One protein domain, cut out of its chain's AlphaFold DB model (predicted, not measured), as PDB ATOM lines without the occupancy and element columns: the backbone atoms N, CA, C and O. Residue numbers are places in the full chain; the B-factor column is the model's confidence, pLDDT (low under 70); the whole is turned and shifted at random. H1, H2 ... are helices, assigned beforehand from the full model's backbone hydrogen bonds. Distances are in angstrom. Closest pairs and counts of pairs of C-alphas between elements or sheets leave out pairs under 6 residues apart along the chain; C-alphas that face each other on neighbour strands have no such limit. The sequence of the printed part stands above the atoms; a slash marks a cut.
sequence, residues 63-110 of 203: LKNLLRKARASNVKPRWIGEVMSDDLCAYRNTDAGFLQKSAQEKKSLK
ATOM      1  N   LEU A  63      57.678 132.731  48.625       88.94
ATOM      2  CA  LEU A  63      58.752 133.676  48.339       88.94
ATOM      3  C   LEU A  63      59.730 133.106  47.307       88.94
ATOM      4  O   LEU A  63      60.064 133.775  46.328       88.94
ATOM      5  N   LYS A  64      60.114 131.830  47.439       87.06
ATOM      6  CA  LYS A  64      60.939 131.125  46.444       87.06
ATOM      7  C   LYS A  64      60.290 131.125  45.059       87.06
ATOM      8  O   LYS A  64      60.972 131.350  44.056       87.06
ATOM      9  N   ASN A  65      58.984 130.877  44.978       90.19
ATOM     10  CA  ASN A  65      58.252 130.875  43.713       90.19
ATOM     11  C   ASN A  65      58.129 132.283  43.110       90.19
ATOM     12  O   ASN A  65      58.348 132.442  41.906       90.19
ATOM     13  N   LEU A  66      57.842 133.300  43.924       88.44
ATOM     14  CA  LEU A  66      57.773 134.699  43.495       88.44
ATOM     15  C   LEU A  66      59.131 135.196  42.987       88.44
ATOM     16  O   LEU A  66      59.214 135.737  41.882       88.44
ATOM     17  N   LEU A  67      60.215 134.922  43.718       85.88
ATOM     18  CA  LEU A  67      61.582 135.246  43.299       85.88
ATOM     19  C   LEU A  67      61.964 134.544  41.993       85.88
ATOM     20  O   LEU A  67      62.603 135.154  41.131       85.88
ATOM     21  N   ARG A  68      61.559 133.279  41.816       84.31
ATOM     22  CA  ARG A  68      61.782 132.532  40.570       84.31
ATOM     23  C   ARG A  68      61.035 133.167  39.395       84.31
ATOM     24  O   ARG A  68      61.620 133.283  38.318       84.31
ATOM     25  N   LYS A  69      59.779 133.586  39.588       85.75
ATOM     26  CA  LYS A  69      58.991 134.293  38.565       85.75
ATOM     27  C   LYS A  69      59.644 135.624  38.195       85.75
ATOM     28  O   LYS A  69      59.892 135.840  37.014       85.75
ATOM     29  N   ALA A  70      60.031 136.433  39.182       83.06
ATOM     30  CA  ALA A  70      60.739 137.696  38.961       83.06
ATOM     31  C   ALA A  70      62.066 137.500  38.202       83.06
ATOM     32  O   ALA A  70      62.359 138.217  37.249       83.06
ATOM     33  N   ARG A  71      62.850 136.461  38.543       79.75
ATOM     34  CA  ARG A  71      64.080 136.104  37.800       79.75
ATOM     35  C   ARG A  71      63.790 135.676  36.357       79.75
ATOM     36  O   ARG A  71      64.640 135.847  35.487       79.75
ATOM     37  N   ALA A  72      62.636 135.065  36.098       75.44
ATOM     38  CA  ALA A  72      62.261 134.602  34.766       75.44
ATOM     39  C   ALA A  72      61.726 135.727  33.871       75.44
ATOM     40  O   ALA A  72      61.991 135.687  32.672       75.44
ATOM     41  N   SER A  73      60.986 136.685  34.435       78.12
ATOM     42  CA  SER A  73      60.467 137.853  33.714       78.12
ATOM     43  C   SER A  73      61.492 138.978  33.580       78.12
ATOM     44  O   SER A  73      61.322 139.830  32.719       78.12
ATOM     45  N   ASN A  74      62.555 138.968  34.392       70.38
ATOM     46  CA  ASN A  74      63.538 140.050  34.480       70.38
ATOM     47  C   ASN A  74      62.899 141.408  34.836       70.38
ATOM     48  O   ASN A  74      63.340 142.459  34.386       70.38
ATOM     49  N   VAL A  75      61.826 141.363  35.629       77.25
ATOM     50  CA  VAL A  75      61.081 142.539  36.097       77.25
ATOM     51  C   VAL A  75      61.275 142.674  37.604       77.25
ATOM     52  O   VAL A  75      61.107 141.695  38.339       77.25
ATOM     53  N   LYS A  76      61.604 143.890  38.058       81.62
ATOM     54  CA  LYS A  76      61.736 144.242  39.479       81.62
ATOM     55  C   LYS A  76      60.370 144.112  40.175       81.62
ATOM     56  O   LYS A  76      59.412 144.763  39.755       81.62
ATOM     57  N   PRO A  77      60.229 143.241  41.190       82.38
ATOM     58  CA  PRO A  77      58.961 143.073  41.888       82.38
ATOM     59  C   PRO A  77      58.681 144.255  42.824       82.38
ATOM     60  O   PRO A  77      59.571 144.698  43.537       82.38
ATOM     61  N   ARG A  78      57.422 144.714  42.876       85.25
ATOM     62  CA  ARG A  78      56.997 145.839  43.737       85.25
ATOM     63  C   ARG A  78      56.989 145.520  45.235       85.25
ATOM     64  O   ARG A  78      56.988 146.428  46.049       85.25
ATOM     65  N   TRP A  79      56.934 144.237  45.593       85.38
ATOM     66  CA  TRP A  79      56.847 143.784  46.985       85.38
ATOM     67  C   TRP A  79      58.208 143.706  47.686       85.38
ATOM     68  O   TRP A  79      58.250 143.451  48.885       85.38
ATOM     69  N   ILE A  80      59.314 143.891  46.958       85.12
ATOM     70  CA  ILE A  80      60.652 143.924  47.544       85.12
ATOM     71  C   ILE A  80      61.170 145.363  47.518       85.12
ATOM     72  O   ILE A  80      60.986 146.071  46.528       85.12
ATOM     73  N   GLY A  81      61.807 145.794  48.608       86.75
ATOM     74  CA  GLY A  81      62.434 147.112  48.674       86.75
ATOM     75  C   GLY A  81      63.521 147.269  47.612       86.75
ATOM     76  O   GLY A  81      64.140 146.286  47.196       86.75
ATOM     77  N   GLU A  82      63.760 148.505  47.172       86.12
ATOM     78  CA  GLU A  82      64.688 148.773  46.071       86.12
ATOM     79  C   GLU A  82      66.092 148.243  46.349       86.12
ATOM     80  O   GLU A  82      66.613 147.497  45.525       86.12
ATOM     81  N   VAL A  83      66.615 148.523  47.546       87.00
ATOM     82  CA  VAL A  83      67.928 148.062  48.017       87.00
ATOM     83  C   VAL A  83      68.043 146.539  47.929       87.00
ATOM     84  O   VAL A  83      68.924 146.016  47.260       87.00
ATOM     85  N   MET A  84      67.075 145.807  48.489       85.06
ATOM     86  CA  MET A  84      67.069 144.340  48.460       85.06
ATOM     87  C   MET A  84      66.936 143.771  47.042       85.06
ATOM     88  O   MET A  84      67.487 142.713  46.739       85.06
ATOM     89  N   SER A  85      66.186 144.437  46.158       82.50
ATOM     90  CA  SER A  85      66.116 144.039  44.751       82.50
ATOM     91  C   SER A  85      67.471 144.179  44.072       82.50
ATOM     92  O   SER A  85      67.858 143.298  43.303       82.50
ATOM     93  N   ASP A  86      68.154 145.289  44.317       83.50
ATOM     94  CA  ASP A  86      69.411 145.622  43.665       83.50
ATOM     95  C   ASP A  86      70.531 144.720  44.202       83.50
ATOM     96  O   ASP A  86      71.273 144.153  43.403       83.50
ATOM     97  N   ASP A  87      70.538 144.427  45.506       84.00
ATOM     98  CA  ASP A  87      71.407 143.425  46.135       84.00
ATOM     99  C   ASP A  87      71.166 142.021  45.574       84.00
ATOM    100  O   ASP A  87      72.109 141.296  45.256       84.00
ATOM    101  N   LEU A  88      69.905 141.615  45.386       79.81
ATOM    102  CA  LEU A  88      69.589 140.331  44.754       79.81
ATOM    103  C   LEU A  88      70.015 140.296  43.287       79.81
ATOM    104  O   LEU A  88      70.419 139.238  42.799       79.81
ATOM    105  N   CYS A  89      69.904 141.410  42.565       75.75
ATOM    106  CA  CYS A  89      70.401 141.535  41.199       75.75
ATOM    107  C   CYS A  89      71.927 141.436  41.170       75.75
ATOM    108  O   CYS A  89      72.449 140.625  40.407       75.75
ATOM    109  N   ALA A  90      72.632 142.163  42.036       78.12
ATOM    110  CA  ALA A  90      74.076 142.078  42.200       78.12
ATOM    111  C   ALA A  90      74.499 140.647  42.548       78.12
ATOM    112  O   ALA A  90      75.308 140.071  41.828       78.12
ATOM    113  N   TYR A  91      73.858 140.009  43.534       75.81
ATOM    114  CA  TYR A  91      74.112 138.620  43.917       75.81
ATOM    115  C   TYR A  91      73.901 137.643  42.749       75.81
ATOM    116  O   TYR A  91      74.732 136.780  42.468       75.81
ATOM    117  N   ARG A  92      72.800 137.788  42.003       70.94
ATOM    118  CA  ARG A  92      72.529 136.975  40.805       70.94
ATOM    119  C   ARG A  92      73.520 137.238  39.676       70.94
ATOM    120  O   ARG A  92      73.755 136.335  38.882       70.94
ATOM    121  N   ASN A  93      74.078 138.438  39.587       66.06
ATOM    122  CA  ASN A  93      75.131 138.766  38.632       66.06
ATOM    123  C   ASN A  93      76.502 138.260  39.123       66.06
ATOM    124  O   ASN A  93      77.347 137.907  38.305       66.06
ATOM    125  N   THR A  94      76.690 138.109  40.442       61.66
ATOM    126  CA  THR A  94      77.815 137.381  41.055       61.66
ATOM    127  C   THR A  94      77.644 135.858  41.048       61.66
ATOM    128  O   THR A  94      78.629 135.150  41.235       61.66
ATOM    129  N   ASP A  95      76.470 135.328  40.660       53.47
ATOM    130  CA  ASP A  95      76.255 133.940  40.174       53.47
ATOM    131  C   ASP A  95      77.017 133.680  38.844       53.47
ATOM    132  O   ASP A  95      76.744 132.760  38.077       53.47
ATOM    133  N   ALA A  96      78.041 134.491  38.591       55.16
ATOM    134  CA  ALA A  96      79.283 134.209  37.911       55.16
ATOM    135  C   ALA A  96      80.042 132.999  38.490       55.16
ATOM    136  O   ALA A  96      81.202 132.839  38.151       55.16
ATOM    137  N   GLY A  97      79.462 132.108  39.306       60.69
ATOM    138  CA  GLY A  97      80.162 130.912  39.795       60.69
ATOM    139  C   GLY A  97      80.791 130.095  38.657       60.69
ATOM    140  O   GLY A  97      81.873 129.541  38.822       60.69
ATOM    141  N   PHE A  98      80.165 130.098  37.474       58.81
ATOM    142  CA  PHE A  98      80.748 129.570  36.238       58.81
ATOM    143  C   PHE A  98      81.951 130.396  35.743       58.81
ATOM    144  O   PHE A  98      83.027 129.840  35.571       58.81
ATOM    145  N   LEU A  99      81.803 131.718  35.598       63.47
ATOM    146  CA  LEU A  99      82.859 132.664  35.192       63.47
ATOM    147  C   LEU A  99      84.050 132.715  36.168       63.47
ATOM    148  O   LEU A  99      85.198 132.840  35.764       63.47
ATOM    149  N   GLN A 100      83.799 132.619  37.468       66.62
ATOM    150  CA  GLN A 100      84.814 132.622  38.513       66.62
ATOM    151  C   GLN A 100      85.561 131.292  38.527       66.62
ATOM    152  O   GLN A 100      86.789 131.289  38.580       66.62
ATOM    153  N   LYS A 101      84.846 130.161  38.420       65.88
ATOM    154  CA  LYS A 101      85.477 128.844  38.256       65.88
ATOM    155  C   LYS A 101      86.261 128.769  36.947       65.88
ATOM    156  O   LYS A 101      87.361 128.230  36.964       65.88
ATOM    157  N   SER A 102      85.764 129.367  35.861       60.94
ATOM    158  CA  SER A 102      86.473 129.437  34.579       60.94
ATOM    159  C   SER A 102      87.716 130.314  34.664       60.94
ATOM    160  O   SER A 102      88.778 129.912  34.200       60.94
ATOM    161  N   ALA A 103      87.640 131.471  35.324       65.19
ATOM    162  CA  ALA A 103      88.780 132.350  35.560       65.19
ATOM    163  C   ALA A 103      89.826 131.715  36.489       65.19
ATOM    164  O   ALA A 103      91.024 131.861  36.255       65.19
ATOM    165  N   GLN A 104      89.400 130.992  37.526       68.00
ATOM    166  CA  GLN A 104      90.294 130.223  38.391       68.00
ATOM    167  C   GLN A 104      90.954 129.083  37.615       68.00
ATOM    168  O   GLN A 104      92.148 128.838  37.767       68.00
ATOM    169  N   GLU A 105      90.199 128.405  36.757       68.81
ATOM    170  CA  GLU A 105      90.714 127.295  35.972       68.81
ATOM    171  C   GLU A 105      91.688 127.746  34.885       68.81
ATOM    172  O   GLU A 105      92.732 127.125  34.735       68.81
ATOM    173  N   LYS A 106      91.438 128.890  34.238       63.59
ATOM    174  CA  LYS A 106      92.400 129.583  33.360       63.59
ATOM    175  C   LYS A 106      93.708 129.959  34.060       63.59
ATOM    176  O   LYS A 106      94.713 130.156  33.393       63.59
ATOM    177  N   LYS A 107      93.702 130.120  35.388       63.69
ATOM    178  CA  LYS A 107      94.924 130.366  36.171       63.69
ATOM    179  C   LYS A 107      95.648 129.063  36.518       63.69
ATOM    180  O   LYS A 107      96.870 129.068  36.607       63.69
ATOM    181  N   SER A 108      94.917 127.963  36.726       63.25
ATOM    182  CA  SER A 108      95.506 126.656  37.059       63.25
ATOM    183  C   SER A 108      95.986 125.873  35.834       63.25
ATOM    184  O   SER A 108      97.044 125.251  35.870       63.25
ATOM    185  N   LEU A 109      95.223 125.902  34.742       61.94
ATOM    186  CA  LEU A 109      95.641 125.420  33.434       61.94
ATOM    187  C   LEU A 109      96.353 126.588  32.762       61.94
ATOM    188  O   LEU A 109      95.739 127.620  32.536       61.94
ATOM    189  N   LYS A 110      97.610 126.428  32.345       73.38
ATOM    190  CA  LYS A 110      98.306 127.416  31.491       73.38
ATOM    191  C   LYS A 110      97.686 127.545  30.078       73.38
ATOM    192  O   LYS A 110      98.333 128.045  29.166       73.38
TER     193      LYS A 110
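Overview. This is residues 63 to 110 of the 203 residues of an uncharacterized protein of Arachis hypogaea (UniProt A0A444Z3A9). A short helix, H1, lies crosswise near one end of a longer line made by H2 and H3, which follow each other at a shallow corner. H1, the loop after it and most of H2 form a small body, from which residues 93 to 110, with H3, stick out as an arm that makes the length. The 48 printed residues hold three named helices, H1, H2 and H3 in that order, and no named strand: all helix. The whole is only just extended, close to loose, with a radius of gyration of the C-alphas of 14.7 A and spans of 47 by 20 by 15 A.

Arrangement. H1, residues 63 to 73, and H2, residues 82 to 94, are near each other, with 5 pairs of C-alphas within 10 A. H3, residues 97 to 108, and H2 meet only through their link. H1 and H3 are apart. In H1, H2 and H3 every O i to N i+4 pair is within hydrogen-bond range.

Along the chain. H1 begins at C-alpha 63 (58.752, 133.676, 48.339) and is 15.3 A long. H2 is 18.1 A long. H3 is 16.2 A long and ends at C-alpha 108 (95.506, 126.656, 37.059).

Size, cuts and confidence. The two C-alphas farthest apart, of Trp 79 and Lys 110, are 47.2 A apart. The printed part has no cut and no long link. Residues 93 to 109 have pLDDT under 70.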